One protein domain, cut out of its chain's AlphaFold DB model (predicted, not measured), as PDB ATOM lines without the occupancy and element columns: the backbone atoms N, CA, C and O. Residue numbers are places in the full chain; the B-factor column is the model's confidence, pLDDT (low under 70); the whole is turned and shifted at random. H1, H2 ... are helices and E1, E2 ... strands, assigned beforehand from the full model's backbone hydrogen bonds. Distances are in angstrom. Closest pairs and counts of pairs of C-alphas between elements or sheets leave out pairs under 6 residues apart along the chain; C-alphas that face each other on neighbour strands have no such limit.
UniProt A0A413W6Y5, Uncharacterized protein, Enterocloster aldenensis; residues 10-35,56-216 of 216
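What this domain is: This is residues 10 to 35 and 56 to 216 of the 216 residues of an uncharacterized protein of Enterocloster aldenensis (UniProt A0A413W6Y5). A strongly twisted sheet of five strands, E2 to E6, has helices H1 and H2 over one face, while H3 and H4 lie off the sheet, among long links, toward the end of the longest axis away from H1. H5 grazes the sheet and leads straight into E7, which pairs with E1 in a separate small parallel sheet. The printed part has 187 residues, with five named helices and seven named strands in the order E1 H1 H2 E2 E3 E4 E5 E6 H3 H4 H5 E7. The five-stranded sheet is branched and antiparallel; the class is mixed, helices and strands, with 91 residues, under half, in named elements. The whole is compact, with a radius of gyration of the C-alphas of 17.0 A and spans of 53 by 36 by 33 A.

How they stand to each other: On one side of E4, residues 106 to 113, lie E2, residues 84 to 86, and E3, residues 97 to 100; E5, residues 120 to 126, is on the other side. E3, E4, E5 and E6, residues 131 to 134, form a meander of hairpins, each strand the antiparallel neighbour of the one before. N 86 and O 111 of E2 and E4 are 2.8 A apart, N 99 and O 107 of E3 and E4 3.0 A, N 110 and O 122 of E4 and E5 2.8 A, and N 125 and O 132 of E5 and E6 2.9 A, within hydrogen-bond range. H1, residues 25 to 35, is on this sheet at a height of 9.0 A, slantwise to the strands, at 49 degrees to E4 on the local plane; its closest C-alphas to E3 are Tyr 34 and Ile 98, 6.0 A. H2, residues 56 to 71, is on the same face at a height of 8.6 A, across the strands; its closest C-alphas to E6 are Ile 68 and Phe 131, 6.9 A. H1 and H2 are close but not clearly touching, with C-alphas 35 and 57 closest at 6.3 A. H5, residues 202 to 212, only grazes the sheet, with C-alphas 134 and 209 the closest to E6, 7.7 A. E1, residues 17 to 19, and E7, residues 213 to 215, are parallel, with N 214 and O 17 at 3.0 A. H3, residues 159 to 168, and H4, residues 179 to 189, are not on the branched sheet and are apart from each other. Every O i to N i+4 pair is within hydrogen-bond range in H2, H3 and H5, against 6 of 7 in H1 and 5 of 7 in H4.

Where its parts are: E1 begins at C-alpha 17 (157.292, 193.730, 206.979), and E7 ends at C-alpha 215 (148.854, 195.683, 208.169). From first to last C-alpha, E4 measures 23.1 A, H2 22.3 A, E5 20.3 A, H1 16.6 A, H4 15.5 A, H5 15.2 A and H3 14.1 A. H3 begins at C-alpha 159 (175.578, 173.447, 203.167).

The domain as a whole: The C-alphas farthest apart are those of Lys 25 and Gly 170, 53.3 A. Residues 36 to 55 are not printed, and C-alphas 35 and 56 are 9.9 A apart across the cut. The links H2 to E2, E6 to H3 and H4 to H5 are long. The mean pLDDT of the printed part is 79.3, with 45 residues under 70, among them 25 to 35 and 189 to 198.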
ATOM      1  N   ARG A  10     159.960 179.888 218.838       92.62
ATOM      2  CA  ARG A  10     161.075 180.858 218.807       92.62
ATOM      3  C   ARG A  10     161.495 181.235 217.387       92.62
ATOM      4  O   ARG A  10     162.253 182.189 217.191       92.62
ATOM      5  N   LEU A  11     161.051 180.480 216.388       90.25
ATOM      6  CA  LEU A  11     161.293 180.761 214.980       90.25
ATOM      7  C   LEU A  11     160.416 181.890 214.443       90.25
ATOM      8  O   LEU A  11     160.824 182.507 213.444       90.25
ATOM      9  N   ILE A  12     159.300 182.181 215.129       92.56
ATOM     10  CA  ILE A  12     158.364 183.251 214.797       92.56
ATOM     11  C   ILE A  12     159.100 184.586 214.769       92.56
ATOM     12  O   ILE A  12     159.794 184.981 215.712       92.56
ATOM     13  N   LYS A  13     158.928 185.327 213.676       88.19
ATOM     14  CA  LYS A  13     159.463 186.684 213.555       88.19
ATOM     15  C   LYS A  13     158.359 187.711 213.744       88.19
ATOM     16  O   LYS A  13     157.352 187.679 213.052       88.19
ATOM     17  N   LYS A  14     158.587 188.680 214.632       92.31
ATOM     18  CA  LYS A  14     157.649 189.782 214.898       92.31
ATOM     19  C   LYS A  14     157.995 191.017 214.065       92.31
ATOM     20  O   LYS A  14     159.144 191.462 214.060       92.31
ATOM     21  N   GLY A  15     157.004 191.556 213.357       90.12
ATOM     22  CA  GLY A  15     157.076 192.778 212.559       90.12
ATOM     23  C   GLY A  15     158.142 192.772 211.462       90.12
ATOM     24  O   GLY A  15     158.655 191.737 211.045       90.12
ATOM     25  N   GLY A  16     158.518 193.965 210.998       89.31
ATOM     26  CA  GLY A  16     159.594 194.161 210.019       89.31
ATOM     27  C   GLY A  16     159.202 193.905 208.562       89.31
ATOM     28  O   GLY A  16     160.068 193.972 207.690       89.31
ATOM     29  N   ARG A  17     157.930 193.609 208.292       93.50
ATOM     30  CA  ARG A  17     157.292 193.730 206.979       93.50
ATOM     31  C   ARG A  17     155.964 194.462 207.159       93.50
ATOM     32  O   ARG A  17     155.310 194.298 208.188       93.50
ATOM     33  N   LYS A  18     155.613 195.279 206.174       94.94
ATOM     34  CA  LYS A  18     154.370 196.043 206.134       94.94
ATOM     35  C   LYS A  18     153.606 195.667 204.875       94.94
ATOM     36  O   LYS A  18     154.231 195.340 203.866       94.94
ATOM     37  N   ALA A  19     152.290 195.686 204.970       95.06
ATOM     38  CA  ALA A  19     151.394 195.538 203.838       95.06
ATOM     39  C   ALA A  19     150.221 196.500 204.039       95.06
ATOM     40  O   ALA A  19     149.732 196.604 205.164       95.06
ATOM     41  N   PRO A  20     149.754 197.210 203.003       94.31
ATOM     42  CA  PRO A  20     148.481 197.899 203.108       94.31
ATOM     43  C   PRO A  20     147.379 196.848 203.216       94.31
ATOM     44  O   PRO A  20     147.531 195.724 202.729       94.31
ATOM     45  N   CYS A  21     146.240 197.213 203.799       85.12
ATOM     46  CA  CYS A  21     145.138 196.262 203.933       85.12
ATOM     47  C   CYS A  21     144.709 195.683 202.577       85.12
ATOM     48  O   CYS A  21     144.291 194.534 202.519       85.12
ATOM     49  N   ILE A  22     144.844 196.447 201.492       77.69
ATOM     50  CA  ILE A  22     144.538 196.016 200.129       77.69
ATOM     51  C   ILE A  22     145.021 197.049 199.106       77.69
ATOM     52  O   ILE A  22     145.318 198.194 199.434       77.69
ATOM     53  N   SER A  23     144.991 196.597 197.846       61.50
ATOM     54  CA  SER A  23     145.303 197.265 196.578       61.50
ATOM     55  C   SER A  23     146.789 197.367 196.195       61.50
ATOM     56  O   SER A  23     147.398 198.409 196.407       61.50
ATOM     57  N   LYS A  24     147.324 196.394 195.429       73.38
ATOM     58  CA  LYS A  24     147.576 196.703 194.000       73.38
ATOM     59  C   LYS A  24     146.346 196.219 193.239       73.38
ATOM     60  O   LYS A  24     145.922 195.127 193.558       73.38
ATOM     61  N   LYS A  25     145.659 197.038 192.433       55.06
ATOM     62  CA  LYS A  25     144.175 197.185 192.457       55.06
ATOM     63  C   LYS A  25     143.347 195.945 192.879       55.06
ATOM     64  O   LYS A  25     142.853 195.175 192.070       55.06
ATOM     65  N   GLU A  26     143.231 195.856 194.206       68.12
ATOM     66  CA  GLU A  26     142.641 194.848 195.108       68.12
ATOM     67  C   GLU A  26     143.219 193.434 195.093       68.12
ATOM     68  O   GLU A  26     142.525 192.447 194.899       68.12
ATOM     69  N   PHE A  27     144.531 193.375 195.354       58.19
ATOM     70  CA  PHE A  27     145.380 192.180 195.224       58.19
ATOM     71  C   PHE A  27     145.147 191.487 193.874       58.19
ATOM     72  O   PHE A  27     144.949 190.282 193.745       58.19
ATOM     73  N   GLU A  28     145.095 192.410 192.915       61.38
ATOM     74  CA  GLU A  28     144.497 192.445 191.587       61.38
ATOM     75  C   GLU A  28     143.215 191.620 191.408       61.38
ATOM     76  O   GLU A  28     143.169 190.652 190.662       61.38
ATOM     77  N   GLU A  29     142.165 192.080 192.114       57.41
ATOM     78  CA  GLU A  29     140.858 191.451 192.380       57.41
ATOM     79  C   GLU A  29     140.994 190.016 192.901       57.41
ATOM     80  O   GLU A  29     140.373 189.084 192.421       57.41
ATOM     81  N   LYS A  30     141.848 189.880 193.926       68.88
ATOM     82  CA  LYS A  30     142.170 188.672 194.704       68.88
ATOM     83  C   LYS A  30     142.348 187.472 193.794       68.88
ATOM     84  O   LYS A  30     141.610 186.490 193.842       68.88
ATOM     85  N   ILE A  31     143.339 187.669 192.925       59.88
ATOM     86  CA  ILE A  31     143.730 186.760 191.851       59.88
ATOM     87  C   ILE A  31     142.483 186.382 191.054       59.88
ATOM     88  O   ILE A  31     142.023 185.251 191.056       59.88
ATOM     89  N   LYS A  32     141.864 187.449 190.523       53.62
ATOM     90  CA  LYS A  32     140.528 187.552 189.898       53.62
ATOM     91  C   LYS A  32     139.601 186.378 190.186       53.62
ATOM     92  O   LYS A  32     139.160 185.663 189.292       53.62
ATOM     93  N   ASN A  33     139.265 186.305 191.476       53.50
ATOM     94  CA  ASN A  33     138.400 185.355 192.178       53.50
ATOM     95  C   ASN A  33     138.918 183.918 192.199       53.50
ATOM     96  O   ASN A  33     138.160 182.986 191.950       53.50
ATOM     97  N   TYR A  34     140.207 183.784 192.493       62.97
ATOM     98  CA  TYR A  34     140.932 182.525 192.624       62.97
ATOM     99  C   TYR A  34     140.722 181.560 191.445       62.97
ATOM    100  O   TYR A  34     140.847 180.353 191.590       62.97
ATOM    101  N   CYS A  35     140.435 182.158 190.282       50.94
ATOM    102  CA  CYS A  35     139.828 181.564 189.089       50.94
ATOM    103  C   CYS A  35     138.312 181.272 189.283       50.94
ATOM    104  O   CYS A  35     137.917 180.275 189.873       50.94
ATOM    105  N   GLU A  56     143.367 177.450 180.732       64.88
ATOM    106  CA  GLU A  56     143.951 178.785 180.506       64.88
ATOM    107  C   GLU A  56     144.128 179.552 181.831       64.88
ATOM    108  O   GLU A  56     145.110 180.276 182.004       64.88
ATOM    109  N   ASP A  57     143.231 179.324 182.793       63.22
ATOM    110  CA  ASP A  57     143.267 179.921 184.126       63.22
ATOM    111  C   ASP A  57     144.417 179.370 184.998       63.22
ATOM    112  O   ASP A  57     145.119 180.152 185.647       63.22
ATOM    113  N   GLU A  58     144.684 178.058 184.979       65.12
ATOM    114  CA  GLU A  58     145.825 177.448 185.688       65.12
ATOM    115  C   GLU A  58     147.166 177.893 185.103       65.12
ATOM    116  O   GLU A  58     148.088 178.239 185.847       65.12
ATOM    117  N   TYR A  59     147.275 177.959 183.774       68.06
ATOM    118  CA  TYR A  59     148.480 178.456 183.114       68.06
ATOM    119  C   TYR A  59     148.735 179.932 183.443       68.06
ATOM    120  O   TYR A  59     149.878 180.332 183.685       68.06
ATOM    121  N   MET A  60     147.681 180.751 183.504       67.38
ATOM    122  CA  MET A  60     147.773 182.149 183.933       67.38
ATOM    123  C   MET A  60     148.235 182.274 185.388       67.38
ATOM    124  O   MET A  60     149.061 183.140 185.695       67.38
ATOM    125  N   LEU A  61     147.745 181.407 186.279       71.06
ATOM    126  CA  LEU A  61     148.132 181.385 187.689       71.06
ATOM    127  C   LEU A  61     149.595 180.958 187.878       71.06
ATOM    128  O   LEU A  61     150.344 181.646 188.574       71.06
ATOM    129  N   LEU A  62     150.026 179.886 187.208       72.38
ATOM    130  CA  LEU A  62     151.419 179.429 187.198       72.38
ATOM    131  C   LEU A  62     152.345 180.498 186.615       72.38
ATOM    132  O   LEU A  62     153.316 180.885 187.260       72.38
ATOM    133  N   SER A  63     151.986 181.082 185.470       68.69
ATOM    134  CA  SER A  63     152.742 182.179 184.851       68.69
ATOM    135  C   SER A  63     152.856 183.393 185.779       68.69
ATOM    136  O   SER A  63     153.902 184.049 185.839       68.69
ATOM    137  N   PHE A  64     151.799 183.713 186.536       73.69
ATOM    138  CA  PHE A  64     151.855 184.765 187.549       73.69
ATOM    139  C   PHE A  64     152.876 184.415 188.635       73.69
ATOM    140  O   PHE A  64     153.769 185.231 188.891       73.69
ATOM    141  N   VAL A  65     152.797 183.215 189.223       77.50
ATOM    142  CA  VAL A  65     153.730 182.733 190.256       77.50
ATOM    143  C   VAL A  65     155.167 182.751 189.751       77.50
ATOM    144  O   VAL A  65     156.011 183.405 190.369       77.50
ATOM    145  N   GLU A  66     155.440 182.143 188.599       76.50
ATOM    146  CA  GLU A  66     156.756 182.139 187.966       76.50
ATOM    147  C   GLU A  66     157.263 183.564 187.747       76.50
ATOM    148  O   GLU A  66     158.388 183.889 188.123       76.50
ATOM    149  N   SER A  67     156.434 184.478 187.232       74.00
ATOM    150  CA  SER A  67     156.858 185.865 187.001       74.00
ATOM    151  C   SER A  67     157.286 186.577 188.289       74.00
ATOM    152  O   SER A  67     158.210 187.399 188.279       74.00
ATOM    153  N   ILE A  68     156.607 186.314 189.409       76.00
ATOM    154  CA  ILE A  68     156.967 186.856 190.722       76.00
ATOM    155  C   ILE A  68     158.252 186.194 191.214       76.00
ATOM    156  O   ILE A  68     159.135 186.875 191.748       76.00
ATOM    157  N   TYR A  69     158.367 184.889 191.001       73.75
ATOM    158  CA  TYR A  69     159.459 184.068 191.481       73.75
ATOM    159  C   TYR A  69     160.778 184.340 190.743       73.75
ATOM    160  O   TYR A  69     161.812 184.518 191.390       73.75
ATOM    161  N   TYR A  70     160.753 184.491 189.417       73.50
ATOM    162  CA  TYR A  70     161.898 184.904 188.600       73.50
ATOM    163  C   TYR A  70     162.376 186.310 188.961       73.50
ATOM    164  O   TYR A  70     163.578 186.525 189.129       73.50
ATOM    165  N   ARG A  71     161.453 187.262 189.170       71.88
ATOM    166  CA  ARG A  71     161.800 188.630 189.599       71.88
ATOM    167  C   ARG A  71     162.472 188.680 190.969       71.88
ATOM    168  O   ARG A  71     163.232 189.606 191.231       71.88
ATOM    169  N   GLN A  72     162.206 187.699 191.830       73.38
ATOM    170  CA  GLN A  72     162.765 187.610 193.182       73.38
ATOM    171  C   GLN A  72     163.841 186.520 193.326       73.38
ATOM    172  O   GLN A  72     164.291 186.259 194.443       73.38
ATOM    173  N   LYS A  73     164.308 185.904 192.224       62.22
ATOM    174  CA  LYS A  73     165.265 184.781 192.242       62.22
ATOM    175  C   LYS A  73     166.589 185.123 192.927       62.22
ATOM    176  O   LYS A  73     167.161 184.286 193.620       62.22
ATOM    177  N   THR A  74     167.036 186.369 192.808       50.59
ATOM    178  CA  THR A  74     168.263 186.876 193.440       50.59
ATOM    179  C   THR A  74     168.114 187.171 194.936       50.59
ATOM    180  O   THR A  74     169.114 187.203 195.648       50.59
ATOM    181  N   ASP A  75     166.884 187.325 195.436       53.19
ATOM    182  CA  ASP A  75     166.579 187.594 196.849       53.19
ATOM    183  C   ASP A  75     166.245 186.320 197.648       53.19
ATOM    184  O   ASP A  75     165.936 186.390 198.849       53.19
ATOM    185  N   ARG A  76     166.318 185.139 197.012       61.69
ATOM    186  CA  ARG A  76     165.986 183.856 197.642       61.69
ATOM    187  C   ARG A  76     166.932 183.568 198.800       61.69
ATOM    188  O   ARG A  76     168.141 183.398 198.658       61.69
ATOM    189  N   LYS A  77     166.350 183.503 199.997       76.25
ATOM    190  CA  LYS A  77     167.067 183.152 201.231       76.25
ATOM    191  C   LYS A  77     166.928 181.682 201.594       76.25
ATOM    192  O   LYS A  77     167.544 181.324 202.593       76.25
ATOM    193  N   ILE A  78     166.119 180.914 200.864       83.94
ATOM    194  CA  ILE A  78     165.864 179.478 201.033       83.94
ATOM    195  C   ILE A  78     165.843 178.856 199.629       83.94
ATOM    196  O   ILE A  78     165.259 179.456 198.728       83.94
ATOM    197  N   LEU A  79     166.528 177.728 199.448       84.81
ATOM    198  CA  LEU A  79     166.690 177.011 198.180       84.81
ATOM    199  C   LEU A  79     165.768 175.790 198.112       84.81
ATOM    200  O   LEU A  79     165.679 175.043 199.075       84.81
ATOM    201  N   PHE A  80     165.086 175.626 196.993       85.12
ATOM    202  CA  PHE A  80     164.176 174.523 196.691       85.12
ATOM    203  C   PHE A  80     163.976 174.501 195.172       85.12
ATOM    204  O   PHE A  80     164.232 175.523 194.511       85.12
ATOM    205  N   ASP A  81     163.581 173.354 194.644       81.62
ATOM    206  CA  ASP A  81     163.220 173.140 193.249       81.62
ATOM    207  C   ASP A  81     161.802 173.660 192.960       81.62
ATOM    208  O   ASP A  81     160.966 173.839 193.842       81.62
ATOM    209  N   GLU A  82     161.557 173.975 191.700       75.50
ATOM    210  CA  GLU A  82     160.327 174.560 191.176       75.50
ATOM    211  C   GLU A  82     159.576 173.578 190.273       75.50
ATOM    212  O   GLU A  82     158.564 173.964 189.699       75.50
ATOM    213  N   GLU A  83     160.087 172.351 190.112       75.94
ATOM    214  CA  GLU A  83     159.539 171.340 189.204       75.94
ATOM    215  C   GLU A  83     158.060 171.054 189.475       75.94
ATOM    216  O   GLU A  83     157.260 171.035 188.540       75.94
ATOM    217  N   ASN A  84     157.679 170.933 190.749       78.94
ATOM    218  CA  ASN A  84     156.295 170.732 191.157       78.94
ATOM    219  C   ASN A  84     155.796 171.961 191.922       78.94
ATOM    220  O   ASN A  84     156.303 172.275 192.999       78.94
ATOM    221  N   ILE A  85     154.786 172.648 191.381       80.75
ATOM    222  CA  ILE A  85     154.120 173.795 192.012       80.75
ATOM    223  C   ILE A  85     152.648 173.452 192.237       80.75
ATOM    224  O   ILE A  85     151.912 173.170 191.296       80.75
ATOM    225  N   GLU A  86     152.205 173.544 193.487       79.81
ATOM    226  CA  GLU A  86     150.826 173.306 193.901       79.81
ATOM    227  C   GLU A  86     150.222 174.603 194.450       79.81
ATOM    228  O   GLU A  86     150.763 175.237 195.360       79.81
ATOM    229  N   ILE A  87     149.098 175.023 193.869       76.44
ATOM    230  CA  ILE A  87     148.419 176.281 194.214       76.44
ATOM    231  C   ILE A  87     146.967 176.021 194.660       76.44
ATOM    232  O   ILE A  87     146.313 176.953 195.122       76.44
ATOM    233  N   THR A  88     146.480 174.775 194.571       69.81
ATOM    234  CA  THR A  88     145.133 174.288 194.953       69.81
ATOM    235  C   THR A  88     145.168 173.461 196.250       69.81
ATOM    236  O   THR A  88     146.243 173.232 196.803       69.81
ATOM    237  N   GLU A  89     144.008 173.056 196.794       60.03
ATOM    238  CA  GLU A  89     143.937 172.198 197.994       60.03
ATOM    239  C   GLU A  89     144.477 170.782 197.701       60.03
ATOM    240  O   GLU A  89     143.728 169.880 197.334       60.03
ATOM    241  N   GLY A  90     145.784 170.578 197.861       58.81
ATOM    242  CA  GLY A  90     146.442 169.270 197.858       58.81
ATOM    243  C   GLY A  90     147.298 169.072 199.113       58.81
ATOM    244  O   GLY A  90     146.840 169.326 200.234       58.81
ATOM    245  N   ILE A  91     148.547 168.621 198.948       52.81
ATOM    246  CA  ILE A  91     149.504 168.343 200.042       52.81
ATOM    247  C   ILE A  91     149.647 169.559 200.971       52.81
ATOM    248  O   ILE A  91     149.939 169.427 202.164       52.81
ATOM    249  N   GLY A  92     149.400 170.754 200.439       49.72
ATOM    250  CA  GLY A  92     149.636 172.002 201.125       49.72
ATOM    251  C   GLY A  92     148.631 172.451 202.189       49.72
ATOM    252  O   GLY A  92     148.887 173.408 202.938       49.72
ATOM    253  N   GLY A  93     147.503 171.754 202.301       65.31
ATOM    254  CA  GLY A  93     146.474 172.040 203.295       65.31
ATOM    255  C   GLY A  93     145.837 173.430 203.154       65.31
ATOM    256  O   GLY A  93     145.912 174.090 202.120       65.31
ATOM    257  N   ARG A  94     145.210 173.903 204.240       80.06
ATOM    258  CA  ARG A  94     144.278 175.054 204.254       80.06
ATOM    259  C   ARG A  94     144.848 176.431 203.874       80.06
ATOM    260  O   ARG A  94     144.125 177.415 203.971       80.06
ATOM    261  N   LEU A  95     146.142 176.538 203.566       88.38
ATOM    262  CA  LEU A  95     146.787 177.803 203.192       88.38
ATOM    263  C   LEU A  95     147.142 177.881 201.704       88.38
ATOM    264  O   LEU A  95     147.498 178.971 201.260       88.38
ATOM    265  N   CYS A  96     147.055 176.781 200.946       87.25
ATOM    266  CA  CYS A  96     147.181 176.817 199.488       87.25
ATOM    267  C   CYS A  96     146.095 177.693 198.880       87.25
ATOM    268  O   CYS A  96     144.931 177.592 199.257       87.25
ATOM    269  N   GLY A  97     146.471 178.529 197.922       87.00
ATOM    270  CA  GLY A  97     145.524 179.366 197.214       87.00
ATOM    271  C   GLY A  97     145.267 180.728 197.836       87.00
ATOM    272  O   GLY A  97     146.093 181.264 198.577       87.00
ATOM    273  N   ILE A  98     144.140 181.342 197.473       88.25
ATOM    274  CA  ILE A  98     143.818 182.704 197.899       88.25
ATOM    275  C   ILE A  98     143.096 182.713 199.231       88.25
ATOM    276  O   ILE A  98     141.944 182.304 199.336       88.25
ATOM    277  N   HIS A  99     143.752 183.307 200.225       90.69
ATOM    278  CA  HIS A  99     143.232 183.409 201.583       90.69
ATOM    279  C   HIS A  99     143.317 184.828 202.114       90.69
ATOM    280  O   HIS A  99     144.193 185.614 201.749       90.69
ATOM    281  N   THR A 100     142.396 185.160 203.016       93.31
ATOM    282  CA  THR A 100     142.530 186.327 203.892       93.31
ATOM    283  C   THR A 100     142.779 185.810 205.304       93.31
ATOM    284  O   THR A 100     141.925 185.133 205.866       93.31
ATOM    285  N   LEU A 101     143.962 186.094 205.849       94.38
ATOM    286  CA  LEU A 101     144.413 185.569 207.140       94.38
ATOM    287  C   LEU A 101     143.750 186.282 208.327       94.38
ATOM    288  O   LEU A 101     143.154 187.351 208.171       94.38
ATOM    289  N   LYS A 102     143.939 185.752 209.545       94.06
ATOM    290  CA  LYS A 102     143.388 186.303 210.801       94.06
ATOM    291  C   LYS A 102     143.702 187.778 211.066       94.06
ATOM    292  O   LYS A 102     142.942 188.445 211.760       94.06
ATOM    293  N   ASN A 103     144.814 188.298 210.546       94.25
ATOM    294  CA  ASN A 103     145.176 189.711 210.690       94.25
ATOM    295  C   ASN A 103     144.592 190.607 209.582       94.25
ATOM    296  O   ASN A 103     144.862 191.803 209.600       94.25
ATOM    297  N   GLY A 104     143.826 190.050 208.639       94.38
ATOM    298  CA  GLY A 104     143.249 190.733 207.479       94.38
ATOM    299  C   GLY A 104     144.112 190.679 206.214       94.38
ATOM    300  O   GLY A 104     143.725 191.254 205.199       94.38
ATOM    301  N   LEU A 105     145.280 190.024 206.253       95.75
ATOM    302  CA  LEU A 105     146.239 190.041 205.150       95.75
ATOM    303  C   LEU A 105     145.782 189.103 204.025       95.75
ATOM    304  O   LEU A 105     145.628 187.905 204.273       95.75
ATOM    305  N   PRO A 106     145.634 189.594 202.784       95.19
ATOM    306  CA  PRO A 106     145.440 188.734 201.624       95.19
ATOM    307  C   PRO A 106     146.749 188.056 201.210       95.19
ATOM    308  O   PRO A 106     147.772 188.733 201.071       95.19
ATOM    309  N   ILE A 107     146.698 186.749 200.951       94.50
ATOM    310  CA  ILE A 107     147.826 185.967 200.436       94.50
ATOM    311  C   ILE A 107     147.411 185.045 199.284       94.50
ATOM    312  O   ILE A 107     146.268 184.601 199.248       94.50
ATOM    313  N   LEU A 108     148.358 184.730 198.394       91.75
ATOM    314  CA  LEU A 108     148.353 183.529 197.549       91.75
ATOM    315  C   LEU A 108     149.352 182.529 198.132       91.75
ATOM    316  O   LEU A 108     150.554 182.785 198.065       91.75
ATOM    317  N   GLY A 109     148.877 181.440 198.718       91.81
ATOM    318  CA  GLY A 109     149.716 180.349 199.192       91.81
ATOM    319  C   GLY A 109     150.054 179.356 198.088       91.81
ATOM    320  O   GLY A 109     149.221 179.058 197.236       91.81
ATOM    321  N   VAL A 110     151.289 178.872 198.112       87.56
ATOM    322  CA  VAL A 110     151.867 177.993 197.099       87.56
ATOM    323  C   VAL A 110     152.767 176.982 197.795       87.56
ATOM    324  O   VAL A 110     153.556 177.365 198.665       87.56
ATOM    325  N   TYR A 111     152.683 175.718 197.397       87.00
ATOM    326  CA  TYR A 111     153.727 174.740 197.673       87.00
ATOM    327  C   TYR A 111     154.581 174.554 196.445       87.00
ATOM    328  O   TYR A 111     154.090 174.572 195.320       87.00
ATOM    329  N   ALA A 112     155.871 174.398 196.679       85.25
ATOM    330  CA  ALA A 112     156.794 174.066 195.622       85.25
ATOM    331  C   ALA A 112     157.871 173.119 196.131       85.25
ATOM    332  O   ALA A 112     158.317 173.236 197.281       85.25
ATOM    333  N   GLY A 113     158.270 172.203 195.260       84.12
ATOM    334  CA  GLY A 113     159.435 171.360 195.446       84.12
ATOM    335  C   GLY A 113     159.684 170.438 194.255       84.12
ATOM    336  O   GLY A 113     158.894 170.384 193.320       84.12
ATOM    337  N   GLY A 114     160.783 169.701 194.294       80.69
ATOM    338  CA  GLY A 114     161.111 168.643 193.336       80.69
ATOM    339  C   GLY A 114     160.770 167.245 193.850       80.69
ATOM    340  O   GLY A 114     160.449 167.048 195.025       80.69
ATOM    341  N   ASP A 115     160.911 166.250 192.979       78.62
ATOM    342  CA  ASP A 115     160.623 164.838 193.288       78.62
ATOM    343  C   ASP A 115     161.472 164.280 194.445       78.62
ATOM    344  O   ASP A 115     161.090 163.342 195.151       78.62
ATOM    345  N   TRP A 116     162.641 164.885 194.657       76.88
ATOM    346  CA  TRP A 116     163.658 164.431 195.604       76.88
ATOM    347  C   TRP A 116     163.719 165.264 196.889       76.88
ATOM    348  O   TRP A 116     164.632 165.088 197.696       76.88
ATOM    349  N   GLU A 117     162.758 166.162 197.113       81.12
ATOM    350  CA  GLU A 117     162.712 167.001 198.308       81.12
ATOM    351  C   GLU A 117     161.312 167.113 198.905       81.12
ATOM    352  O   GLU A 117     160.298 166.842 198.265       81.12
ATOM    353  N   GLN A 118     161.263 167.532 200.165       82.94
ATOM    354  CA  GLN A 118     160.013 167.903 200.802       82.94
ATOM    355  C   GLN A 118     159.537 169.248 200.263       82.94
ATOM    356  O   GLN A 118     160.294 170.225 200.350       82.94
ATOM    357  N   PRO A 119     158.292 169.327 199.767       83.19
ATOM    358  CA  PRO A 119     157.742 170.584 199.306       83.19
ATOM    359  C   PRO A 119     157.646 171.560 200.479       83.19
ATOM    360  O   PRO A 119     157.332 171.185 201.613       83.19
ATOM    361  N   LEU A 120     157.903 172.836 200.206       88.38
ATOM    362  CA  LEU A 120     157.753 173.898 201.195       88.38
ATOM    363  C   LEU A 120     156.651 174.864 200.798       88.38
ATOM    364  O   LEU A 120     156.397 175.100 199.620       88.38
ATOM    365  N   PHE A 121     156.047 175.480 201.806       90.62
ATOM    366  CA  PHE A 121     155.073 176.537 201.608       90.62
ATOM    367  C   PHE A 121     155.754 177.894 201.426       90.62
ATOM    368  O   PHE A 121     156.646 178.278 202.192       90.62
ATOM    369  N   PHE A 122     155.253 178.697 200.501       91.44
ATOM    370  CA  PHE A 122     155.479 180.131 200.486       91.44
ATOM    371  C   PHE A 122     154.196 180.867 200.124       91.44
ATOM    372  O   PHE A 122     153.301 180.325 199.489       91.44
ATOM    373  N   CYS A 123     154.106 182.131 200.520       92.56
ATOM    374  CA  CYS A 123     152.986 182.973 200.149       92.56
ATOM    375  C   CYS A 123     153.439 184.223 199.403       92.56
ATOM    376  O   CYS A 123     154.461 184.835 199.734       92.56
ATOM    377  N   ILE A 124     152.637 184.639 198.431       92.31
ATOM    378  CA  ILE A 124     152.768 185.918 197.747       92.31
ATOM    379  C   ILE A 124     151.770 186.896 198.369       92.31
ATOM    380  O   ILE A 124     150.596 186.575 198.538       92.31
ATOM    381  N   TYR A 125     152.233 188.098 198.700       94.06
ATOM    382  CA  TYR A 125     151.408 189.179 199.239       94.06
ATOM    383  C   TYR A 125     151.800 190.522 198.617       94.06
ATOM    384  O   TYR A 125     152.847 190.647 197.976       94.06
ATOM    385  N   TRP A 126     150.957 191.536 198.791       94.56
ATOM    386  CA  TRP A 126     151.207 192.886 198.291       94.56
ATOM    387  C   TRP A 126     151.705 193.761 199.425       94.56
ATOM    388  O   TRP A 126     151.034 193.879 200.447       94.56
ATOM    389  N   ASP A 127     152.876 194.371 199.251       94.19
ATOM    390  CA  ASP A 127     153.505 195.177 200.301       94.19
ATOM    391  C   ASP A 127     153.195 196.683 200.218       94.19
ATOM    392  O   ASP A 127     153.607 197.431 201.100       94.19
ATOM    393  N   GLY A 128     152.444 197.126 199.202       92.38
ATOM    394  CA  GLY A 128     152.177 198.546 198.924       92.38
ATOM    395  C   GLY A 128     152.917 199.087 197.705       92.38
ATOM    396  O   GLY A 128     152.491 200.089 197.133       92.38
ATOM    397  N   GLU A 129     153.964 198.393 197.261       91.81
ATOM    398  CA  GLU A 129     154.789 198.778 196.114       91.81
ATOM    399  C   GLU A 129     155.035 197.605 195.151       91.81
ATOM    400  O   GLU A 129     155.023 197.776 193.930       91.81
ATOM    401  N   ASN A 130     155.227 196.398 195.688       89.75
ATOM    402  CA  ASN A 130     155.595 195.179 194.982       89.75
ATOM    403  C   ASN A 130     154.850 193.942 195.517       89.75
ATOM    404  O   ASN A 130     154.472 193.844 196.687       89.75
ATOM    405  N   PHE A 131     154.702 192.935 194.653       89.38
ATOM    406  CA  PHE A 131     154.377 191.579 195.091       89.38
ATOM    407  C   PHE A 131     155.614 190.947 195.729       89.38
ATOM    408  O   PHE A 131     156.711 190.991 195.168       89.38
ATOM    409  N   ARG A 132     155.448 190.354 196.907       89.69
ATOM    410  CA  ARG A 132     156.539 189.829 197.730       89.69
ATOM    411  C   ARG A 132     156.288 188.388 198.109       89.69
ATOM    412  O   ARG A 132     155.174 188.044 198.484       89.69
ATOM    413  N   ILE A 133     157.352 187.594 198.096       90.69
ATOM    414  CA  ILE A 133     157.327 186.233 198.632       90.69
ATOM    415  C   ILE A 133     157.699 186.249 200.114       90.69
ATOM    416  O   ILE A 133     158.636 186.937 200.555       90.69
ATOM    417  N   TYR A 134     156.967 185.459 200.888       92.56
ATOM    418  CA  TYR A 134     157.300 185.126 202.257       92.56
ATOM    419  C   TYR A 134     157.238 183.616 202.480       92.56
ATOM    420  O   TYR A 134     156.257 182.973 202.139       92.56
ATOM    421  N   ILE A 135     158.298 183.071 203.074       92.50
ATOM    422  CA  ILE A 135     158.385 181.667 203.483       92.50
ATOM    423  C   ILE A 135     158.309 181.666 205.015       92.50
ATOM    424  O   ILE A 135     159.265 182.150 205.646       92.50
ATOM    425  N   PRO A 136     157.197 181.210 205.625       92.81
ATOM    426  CA  PRO A 136     157.086 181.152 207.073       92.81
ATOM    427  C   PRO A 136     158.109 180.181 207.642       92.81
ATOM    428  O   PRO A 136     158.404 179.149 207.044       92.81
ATOM    429  N   ARG A 137     158.685 180.537 208.790       91.56
ATOM    430  CA  ARG A 137     159.724 179.740 209.461       91.56
ATOM    431  C   ARG A 137     159.162 178.793 210.503       91.56
ATOM    432  O   ARG A 137     159.853 177.848 210.852       91.56
ATOM    433  N   TYR A 138     157.984 179.099 211.025       92.75
ATOM    434  CA  TYR A 138     157.270 178.286 211.998       92.75
ATOM    435  C   TYR A 138     156.176 177.514 211.254       92.75
ATOM    436  O   TYR A 138     155.484 178.091 210.420       92.75
ATOM    437  N   GLY A 139     156.092 176.207 211.486       90.12
ATOM    438  CA  GLY A 139     155.125 175.293 210.872       90.12
ATOM    439  C   GLY A 139     155.415 174.825 209.442       90.12
ATOM    440  O   GLY A 139     154.649 174.033 208.909       90.12
ATOM    441  N   ASN A 140     156.512 175.271 208.830       90.38
ATOM    442  CA  ASN A 140     156.899 174.925 207.455       90.38
ATOM    443  C   ASN A 140     158.089 173.950 207.421       90.38
ATOM    444  O   ASN A 140     158.820 173.839 208.412       90.38
ATOM    445  N   THR A 141     158.351 173.320 206.277       85.38
ATOM    446  CA  THR A 141     159.200 172.116 206.184       85.38
ATOM    447  C   THR A 141     160.419 172.349 205.320       85.38
ATOM    448  O   THR A 141     160.516 171.971 204.163       85.38
ATOM    449  N   PHE A 142     161.389 173.025 205.926       87.31
ATOM    450  CA  PHE A 142     162.687 173.269 205.316       87.31
ATOM    451  C   PHE A 142     163.778 173.331 206.383       87.31
ATOM    452  O   PHE A 142     163.547 173.653 207.554       87.31
ATOM    453  N   ASN A 143     165.006 173.092 205.955       83.19
ATOM    454  CA  ASN A 143     166.191 173.170 206.777       83.19
ATOM    455  C   ASN A 143     166.616 174.630 207.007       83.19
ATOM    456  O   ASN A 143     167.234 175.282 206.159       83.19
ATOM    457  N   ILE A 144     166.327 175.159 208.197       82.06
ATOM    458  CA  ILE A 144     166.635 176.552 208.569       82.06
ATOM    459  C   ILE A 144     168.141 176.850 208.576       82.06
ATOM    460  O   ILE A 144     168.543 177.994 208.324       82.06
ATOM    461  N   VAL A 145     168.978 175.855 208.881       80.25
ATOM    462  CA  VAL A 145     170.433 176.027 208.977       80.25
ATOM    463  C   VAL A 145     171.048 176.070 207.581       80.25
ATOM    464  O   VAL A 145     171.754 177.033 207.258       80.25
ATOM    465  N   ALA A 146     170.724 175.075 206.750       79.69
ATOM    466  CA  ALA A 146     171.178 174.984 205.364       79.69
ATOM    467  C   ALA A 146     170.529 176.038 204.458       79.69
ATOM    468  O   ALA A 146     171.106 176.390 203.429       79.69
ATOM    469  N   LYS A 147     169.380 176.593 204.879       85.12
ATOM    470  CA  LYS A 147     168.528 177.470 204.071       85.12
ATOM    471  C   LYS A 147     168.107 176.785 202.770       85.12
ATOM    472  O   LYS A 147     168.258 177.354 201.692       85.12
ATOM    473  N   ALA A 148     167.584 175.576 202.892       86.38
ATOM    474  CA  ALA A 148     167.071 174.807 201.771       86.38
ATOM    475  C   ALA A 148     165.893 173.935 202.219       86.38
ATOM    476  O   ALA A 148     165.785 173.668 203.415       86.38
ATOM    477  N   ALA A 149     165.033 173.506 201.301       86.69
ATOM    478  CA  ALA A 149     164.121 172.388 201.528       86.69
ATOM    479  C   ALA A 149     164.908 171.131 201.937       86.69
ATOM    480  O   ALA A 149     166.097 170.996 201.630       86.69
ATOM    481  N   PHE A 150     164.261 170.242 202.691       83.81
ATOM    482  CA  PHE A 150     164.860 168.948 203.025       83.81
ATOM    483  C   PHE A 150     164.929 168.099 201.756       83.81
ATOM    484  O   PHE A 150     163.897 167.892 201.136       83.81
ATOM    485  N   GLY A 151     166.118 167.646 201.368       82.06
ATOM    486  CA  GLY A 151     166.405 167.058 200.053       82.06
ATOM    487  C   GLY A 151     167.322 167.938 199.204       82.06
ATOM    488  O   GLY A 151     168.182 167.437 198.485       82.06
ATOM    489  N   SER A 152     167.238 169.259 199.384       84.75
ATOM    490  CA  SER A 152     167.996 170.253 198.613       84.75
ATOM    491  C   SER A 152     169.170 170.867 199.370       84.75
ATOM    492  O   SER A 152     169.770 171.849 198.918       84.75
ATOM    493  N   GLU A 153     169.538 170.340 200.541       82.25
ATOM    494  CA  GLU A 153     170.575 170.963 201.362       82.25
ATOM    495  C   GLU A 153     171.926 171.049 200.670       82.25
ATOM    496  O   GLU A 153     172.609 172.050 200.871       82.25
ATOM    497  N   SER A 154     172.291 170.063 199.848       78.81
ATOM    498  CA  SER A 154     173.557 170.039 199.102       78.81
ATOM    499  C   SER A 154     173.684 171.196 198.103       78.81
ATOM    500  O   SER A 154     174.790 171.670 197.841       78.81
ATOM    501  N   MET A 155     172.558 171.717 197.613       73.19
ATOM    502  CA  MET A 155     172.496 172.909 196.760       73.19
ATOM    503  C   MET A 155     172.560 174.212 197.576       73.19
ATOM    504  O   MET A 155     172.777 175.300 197.040       73.19
ATOM    505  N   GLY A 156     172.401 174.103 198.898       69.62
ATOM    506  CA  GLY A 156     172.414 175.173 199.880       69.62
ATOM    507  C   GLY A 156     173.700 176.002 199.898       69.62
ATOM    508  O   GLY A 156     174.778 175.490 200.189       69.62
ATOM    509  N   THR A 157     173.599 177.334 199.799       70.62
ATOM    510  CA  THR A 157     174.759 178.239 200.025       70.62
ATOM    511  C   THR A 157     175.384 178.110 201.421       70.62
ATOM    512  O   THR A 157     176.496 178.583 201.659       70.62
ATOM    513  N   LYS A 158     174.670 177.493 202.371       78.62
ATOM    514  CA  LYS A 158     175.149 177.223 203.731       78.62
ATOM    515  C   LYS A 158     175.419 175.747 204.007       78.62
ATOM    516  O   LYS A 158     175.658 175.416 205.168       78.62
ATOM    517  N   PHE A 159     175.422 174.887 202.988       80.31
ATOM    518  CA  PHE A 159     175.578 173.447 203.167       80.31
ATOM    519  C   PHE A 159     176.848 173.083 203.935       80.31
ATOM    520  O   PHE A 159     176.769 172.429 204.965       80.31
ATOM    521  N   ALA A 160     178.002 173.617 203.524       83.00
ATOM    522  CA  ALA A 160     179.278 173.339 204.188       83.00
ATOM    523  C   ALA A 160     179.269 173.706 205.683       83.00
ATOM    524  O   ALA A 160     179.836 173.004 206.518       83.00
ATOM    525  N   LYS A 161     178.590 174.805 206.044       81.81
ATOM    526  CA  LYS A 161     178.419 175.180 207.451       81.81
ATOM    527  C   LYS A 161     177.487 174.203 208.168       81.81
ATOM    528  O   LYS A 161     177.798 173.787 209.279       81.81
ATOM    529  N   TYR A 162     176.359 173.866 207.550       79.69
ATOM    530  CA  TYR A 162     175.403 172.916 208.104       79.69
ATOM    531  C   TYR A 162     176.057 171.552 208.359       79.69
ATOM    532  O   TYR A 162     175.966 171.034 209.467       79.69
ATOM    533  N   GLU A 163     176.804 171.025 207.392       83.38
ATOM    534  CA  GLU A 163     177.554 169.776 207.519       83.38
ATOM    535  C   GLU A 163     178.593 169.839 208.653       83.38
ATOM    536  O   GLU A 163     178.709 168.910 209.458       83.38
ATOM    537  N   ALA A 164     179.310 170.959 208.786       85.12
ATOM    538  CA  ALA A 164     180.243 171.165 209.891       85.12
ATOM    539  C   ALA A 164     179.538 171.202 211.261       85.12
ATOM    540  O   ALA A 164     180.031 170.602 212.222       85.12
ATOM    541  N   ASP A 165     178.382 171.867 211.357       81.69
ATOM    542  CA  ASP A 165     177.573 171.946 212.578       81.69
ATOM    543  C   ASP A 165     177.019 170.558 212.964       81.69
ATOM    544  O   ASP A 165     177.077 170.175 214.137       81.69
ATOM    545  N   LEU A 166     176.574 169.763 211.982       79.75
ATOM    546  CA  LEU A 166     176.175 168.365 212.170       79.75
ATOM    547  C   LEU A 166     177.319 167.530 212.740       79.75
ATOM    548  O   LEU A 166     177.161 166.887 213.781       79.75
ATOM    549  N   LYS A 167     178.493 167.602 212.107       85.62
ATOM    550  CA  LYS A 167     179.687 166.869 212.537       85.62
ATOM    551  C   LYS A 167     180.092 167.240 213.962       85.62
ATOM    552  O   LYS A 167     180.433 166.360 214.750       85.62
ATOM    553  N   LYS A 168     180.012 168.525 214.322       85.69
ATOM    554  CA  LYS A 168     180.277 169.009 215.687       85.69
ATOM    555  C   LYS A 168     179.275 168.459 216.706       85.69
ATOM    556  O   LYS A 168     179.655 168.201 217.844       85.69
ATOM    557  N   ALA A 169     178.023 168.257 216.304       78.25
ATOM    558  CA  ALA A 169     176.989 167.633 217.126       78.25
ATOM    559  C   ALA A 169     177.085 166.092 217.179       78.25
ATOM    560  O   ALA A 169     176.202 165.453 217.745       78.25
ATOM    561  N   GLY A 170     178.124 165.486 216.587       82.06
ATOM    562  CA  GLY A 170     178.267 164.030 216.497       82.06
ATOM    563  C   GLY A 170     177.284 163.381 215.520       82.06
ATOM    564  O   GLY A 170     177.066 162.173 215.581       82.06
ATOM    565  N   LYS A 171     176.682 164.173 214.630       77.19
ATOM    566  CA  LYS A 171     175.713 163.732 213.628       77.19
ATOM    567  C   LYS A 171     176.334 163.773 212.229       77.19
ATOM    568  O   LYS A 171     177.330 164.458 211.998       77.19
ATOM    569  N   LYS A 172     175.757 163.033 211.285       78.56
ATOM    570  CA  LYS A 172     176.143 163.071 209.867       78.56
ATOM    571  C   LYS A 172     174.981 163.594 209.040       78.56
ATOM    572  O   LYS A 172     173.831 163.379 209.417       78.56
ATOM    573  N   TYR A 173     175.296 164.287 207.949       75.12
ATOM    574  CA  TYR A 173     174.300 164.553 206.920       75.12
ATOM    575  C   TYR A 173     173.837 163.215 206.350       75.12
ATOM    576  O   TYR A 173     174.661 162.320 206.138       75.12
ATOM    577  N   ILE A 174     172.531 163.083 206.170       71.19
ATOM    578  CA  ILE A 174     171.937 161.939 205.502       71.19
ATOM    579  C   ILE A 174     171.435 162.472 204.175       71.19
ATOM    580  O   ILE A 174     170.693 163.451 204.145       71.19
ATOM    581  N   GLU A 175     171.937 161.886 203.095       70.38
ATOM    582  CA  GLU A 175     171.442 162.201 201.768       70.38
ATOM    583  C   GLU A 175     170.063 161.578 201.613       70.38
ATOM    584  O   GLU A 175     169.850 160.387 201.849       70.38
ATOM    585  N   TRP A 176     169.126 162.437 201.269       70.25
ATOM    586  CA  TRP A 176     167.726 162.120 201.177       70.25
ATOM    587  C   TRP A 176     167.429 161.546 199.794       70.25
ATOM    588  O   TRP A 176     167.679 162.205 198.788       70.25
ATOM    589  N   THR A 177     166.924 160.315 199.732       65.88
ATOM    590  CA  THR A 177     166.759 159.608 198.454       65.88
ATOM    591  C   THR A 177     165.330 159.587 197.931       65.88
ATOM    592  O   THR A 177     165.149 159.164 196.805       65.88
ATOM    593  N   CYS A 178     164.319 159.968 198.717       68.19
ATOM    594  CA  CYS A 178     162.937 160.201 198.270       68.19
ATOM    595  C   CYS A 178     162.113 160.852 199.396       68.19
ATOM    596  O   CYS A 178     162.504 160.795 200.564       68.19
ATOM    597  N   GLN A 179     160.955 161.433 199.071       67.81
ATOM    598  CA  GLN A 179     160.084 162.118 200.038       67.81
ATOM    599  C   GLN A 179     159.703 161.259 201.255       67.81
ATOM    600  O   GLN A 179     159.866 161.710 202.392       67.81
ATOM    601  N   GLU A 180     159.254 160.018 201.045       68.12
ATOM    602  CA  GLU A 180     158.862 159.098 202.130       68.12
ATOM    603  C   GLU A 180     160.017 158.836 203.107       68.12
ATOM    604  O   GLU A 180     159.855 158.851 204.332       68.12
ATOM    605  N   GLU A 181     161.214 158.659 202.556       71.19
ATOM    606  CA  GLU A 181     162.418 158.373 203.317       71.19
ATOM    607  C   GLU A 181     162.891 159.594 204.119       71.19
ATOM    608  O   GLU A 181     163.412 159.432 205.225       71.19
ATOM    609  N   ILE A 182     162.638 160.818 203.631       72.75
ATOM    610  CA  ILE A 182     162.986 162.052 204.347       72.75
ATOM    611  C   ILE A 182     162.276 162.139 205.694       72.75
ATOM    612  O   ILE A 182     162.916 162.382 206.720       72.75
ATOM    613  N   GLY A 183     160.958 161.932 205.718       68.62
ATOM    614  CA  GLY A 183     160.186 162.021 206.960       68.62
ATOM    615  C   GLY A 183     160.653 160.996 207.997       68.62
ATOM    616  O   GLY A 183     160.850 161.333 209.171       68.62
ATOM    617  N   ARG A 184     160.905 159.760 207.548       71.38
ATOM    618  CA  ARG A 184     161.398 158.663 208.393       71.38
ATOM    619  C   ARG A 184     162.782 158.964 208.961       71.38
ATOM    620  O   ARG A 184     162.966 158.958 210.181       71.38
ATOM    621  N   GLN A 185     163.745 159.271 208.096       71.00
ATOM    622  CA  GLN A 185     165.124 159.550 208.495       71.00
ATOM    623  C   GLN A 185     165.227 160.815 209.364       71.00
ATOM    624  O   GLN A 185     166.036 160.855 210.295       71.00
ATOM    625  N   TYR A 186     164.386 161.833 209.141       71.31
ATOM    626  CA  TYR A 186     164.307 162.998 210.025       71.31
ATOM    627  C   TYR A 186     163.869 162.596 211.436       71.31
ATOM    628  O   TYR A 186     164.496 162.996 212.423       71.31
ATOM    629  N   CYS A 187     162.821 161.778 211.554       68.88
ATOM    630  CA  CYS A 187     162.353 161.291 212.848       68.88
ATOM    631  C   CYS A 187     163.441 160.503 213.580       68.88
ATOM    632  O   CYS A 187     163.738 160.814 214.738       68.88
ATOM    633  N   GLU A 188     164.116 159.581 212.894       71.94
ATOM    634  CA  GLU A 188     165.254 158.832 213.442       71.94
ATOM    635  C   GLU A 188     166.372 159.765 213.925       71.94
ATOM    636  O   GLU A 188     166.852 159.653 215.056       71.94
ATOM    637  N   PHE A 189     166.738 160.757 213.114       68.56
ATOM    638  CA  PHE A 189     167.804 161.710 213.417       68.56
ATOM    639  C   PHE A 189     167.527 162.575 214.661       68.56
ATOM    640  O   PHE A 189     168.459 162.980 215.377       68.56
ATOM    641  N   TYR A 190     166.258 162.888 214.929       66.75
ATOM    642  CA  TYR A 190     165.823 163.636 216.114       66.75
ATOM    643  C   TYR A 190     165.341 162.735 217.264       66.75
ATOM    644  O   TYR A 190     164.862 163.255 218.277       66.75
ATOM    645  N   GLY A 191     165.514 161.413 217.151       66.25
ATOM    646  CA  GLY A 191     165.138 160.443 218.182       66.25
ATOM    647  C   GLY A 191     163.632 160.410 218.438       66.25
ATOM    648  O   GLY A 191     163.195 160.328 219.587       66.25
ATOM    649  N   LYS A 192     162.835 160.574 217.382       64.94
ATOM    650  CA  LYS A 192     161.373 160.563 217.415       64.94
ATOM    651  C   LYS A 192     160.890 159.218 216.898       64.94
ATOM    652  O   LYS A 192     161.159 158.862 215.761       64.94
ATOM    653  N   ASN A 193     160.182 158.485 217.750       54.81
ATOM    654  CA  ASN A 193     159.547 157.222 217.392       54.81
ATOM    655  C   ASN A 193     158.061 157.502 217.139       54.81
ATOM    656  O   ASN A 193     157.341 157.840 218.081       54.81
ATOM    657  N   GLY A 194     157.614 157.407 215.890       53.12
ATOM    658  CA  GLY A 194     156.203 157.531 215.525       53.12
ATOM    659  C   GLY A 194     156.011 157.831 214.043       53.12
ATOM    660  O   GLY A 194     156.921 158.347 213.398       53.12
ATOM    661  N   ASP A 195     154.821 157.522 213.536       52.22
ATOM    662  CA  ASP A 195     154.411 157.891 212.184       52.22
ATOM    663  C   ASP A 195     154.393 159.425 212.052       52.22
ATOM    664  O   ASP A 195     153.831 160.131 212.902       52.22
ATOM    665  N   VAL A 196     155.045 159.951 211.009       55.75
ATOM    666  CA  VAL A 196     154.936 161.366 210.631       55.75
ATOM    667  C   VAL A 196     153.527 161.567 210.120       55.75
ATOM    668  O   VAL A 196     153.185 161.114 209.035       55.75
ATOM    669  N   ALA A 197     152.701 162.209 210.925       52.62
ATOM    670  CA  ALA A 197     151.298 162.337 210.582       52.62
ATOM    671  C   ALA A 197     150.957 163.673 209.924       52.62
ATOM    672  O   ALA A 197     150.023 163.720 209.139       52.62
ATOM    673  N   ASP A 198     151.753 164.718 210.188       61.53
ATOM    674  CA  ASP A 198     151.698 165.967 209.435       61.53
ATOM    675  C   ASP A 198     153.124 166.381 209.049       61.53
ATOM    676  O   ASP A 198     154.017 166.478 209.901       61.53
ATOM    677  N   VAL A 199     153.336 166.668 207.766       74.75
ATOM    678  CA  VAL A 199     154.572 167.288 207.264       74.75
ATOM    679  C   VAL A 199     154.513 168.809 207.334       74.75
ATOM    680  O   VAL A 199     155.444 169.457 206.898       74.75
ATOM    681  N   ILE A 200     153.448 169.399 207.881       79.81
ATOM    682  CA  ILE A 200     153.251 170.849 208.001       79.81
ATOM    683  C   ILE A 200     152.385 171.189 209.219       79.81
ATOM    684  O   ILE A 200     151.655 170.355 209.746       79.81
ATOM    685  N   ASN A 201     152.426 172.448 209.647       87.94
ATOM    686  CA  ASN A 201     151.520 173.012 210.641       87.94
ATOM    687  C   ASN A 201     150.969 174.347 210.118       87.94
ATOM    688  O   ASN A 201     151.585 175.400 210.282       87.94
ATOM    689  N   ALA A 202     149.809 174.293 209.456       88.62
ATOM    690  CA  ALA A 202     149.180 175.460 208.837       88.62
ATOM    691  C   ALA A 202     148.843 176.568 209.851       88.62
ATOM    692  O   ALA A 202     149.026 177.746 209.552       88.62
ATOM    693  N   ASP A 203     148.428 176.209 211.067       91.00
ATOM    694  CA  ASP A 203     148.120 177.184 212.120       91.00
ATOM    695  C   ASP A 203     149.375 177.945 212.565       91.00
ATOM    696  O   ASP A 203     149.355 179.174 212.680       91.00
ATOM    697  N   ALA A 204     150.487 177.226 212.735       92.44
ATOM    698  CA  ALA A 204     151.792 177.812 213.033       92.44
ATOM    699  C   ALA A 204     152.315 178.689 211.884       92.44
ATOM    700  O   ALA A 204     152.847 179.776 212.121       92.44
ATOM    701  N   MET A 205     152.124 178.258 210.634       93.25
ATOM    702  CA  MET A 205     152.490 179.063 209.468       93.25
ATOM    703  C   MET A 205     151.691 180.362 209.418       93.25
ATOM    704  O   MET A 205     152.287 181.433 209.298       93.25
ATOM    705  N   GLU A 206     150.367 180.304 209.575       95.12
ATOM    706  CA  GLU A 206     149.523 181.500 209.633       95.12
ATOM    707  C   GLU A 206     149.940 182.428 210.782       95.12
ATOM    708  O   GLU A 206     149.970 183.650 210.615       95.12
ATOM    709  N   GLU A 207     150.301 181.873 211.941       95.75
ATOM    710  CA  GLU A 207     150.815 182.653 213.062       95.75
ATOM    711  C   GLU A 207     152.106 183.404 212.724       95.75
ATOM    712  O   GLU A 207     152.175 184.611 212.972       95.75
ATOM    713  N   ASP A 208     153.099 182.750 212.119       95.31
ATOM    714  CA  ASP A 208     154.345 183.423 211.734       95.31
ATOM    715  C   ASP A 208     154.127 184.467 210.638       95.31
ATOM    716  O   ASP A 208     154.679 185.566 210.729       95.31
ATOM    717  N   ILE A 209     153.273 184.188 209.648       95.69
ATOM    718  CA  ILE A 209     152.922 185.166 208.607       95.69
ATOM    719  C   ILE A 209     152.294 186.407 209.247       95.69
ATOM    720  O   ILE A 209     152.766 187.526 209.019       95.69
ATOM    721  N   CYS A 210     151.282 186.215 210.096       96.44
ATOM    722  CA  CYS A 210     150.565 187.309 210.752       96.44
ATOM    723  C   CYS A 210     151.442 188.089 211.735       96.44
ATOM    724  O   CYS A 210     151.269 189.294 211.905       96.44
ATOM    725  N   SER A 211     152.388 187.410 212.381       96.44
ATOM    726  CA  SER A 211     153.363 188.031 213.270       96.44
ATOM    727  C   SER A 211     154.381 188.865 212.490       96.44
ATOM    728  O   SER A 211     154.783 189.941 212.943       96.44
ATOM    729  N   ARG A 212     154.823 188.391 211.321       95.56
ATOM    730  CA  ARG A 212     155.875 189.039 210.532       95.56
ATOM    731  C   ARG A 212     155.358 190.210 209.702       95.56
ATOM    732  O   ARG A 212     156.065 191.216 209.584       95.56
ATOM    733  N   ILE A 213     154.193 190.063 209.080       96.06
ATOM    734  CA  ILE A 213     153.626 191.026 208.131       96.06
ATOM    735  C   ILE A 213     152.491 191.774 208.822       96.06
ATOM    736  O   ILE A 213     151.428 191.216 209.078       96.06
ATOM    737  N   VAL A 214     152.731 193.047 209.128       94.88
ATOM    738  CA  VAL A 214     151.769 193.894 209.838       94.88
ATOM    739  C   VAL A 214     151.016 194.752 208.834       94.88
ATOM    740  O   VAL A 214     151.635 195.373 207.966       94.88
ATOM    741  N   ILE A 215     149.692 194.794 208.971       94.25
ATOM    742  CA  ILE A 215     148.854 195.683 208.169       94.25
ATOM    743  C   ILE A 215     149.030 197.120 208.653       94.25
ATOM    744  O   ILE A 215     149.015 197.370 209.862       94.25
ATOM    745  N   VAL A 216     149.234 198.043 207.712       90.00
ATOM    746  CA  VAL A 216     149.442 199.478 207.964       90.00
ATOM    747  C   VAL A 216     148.526 200.360 207.134       90.00
ATOM    748  O   VAL A 216     148.055 199.900 206.069       90.00
TER     749      VAL A 216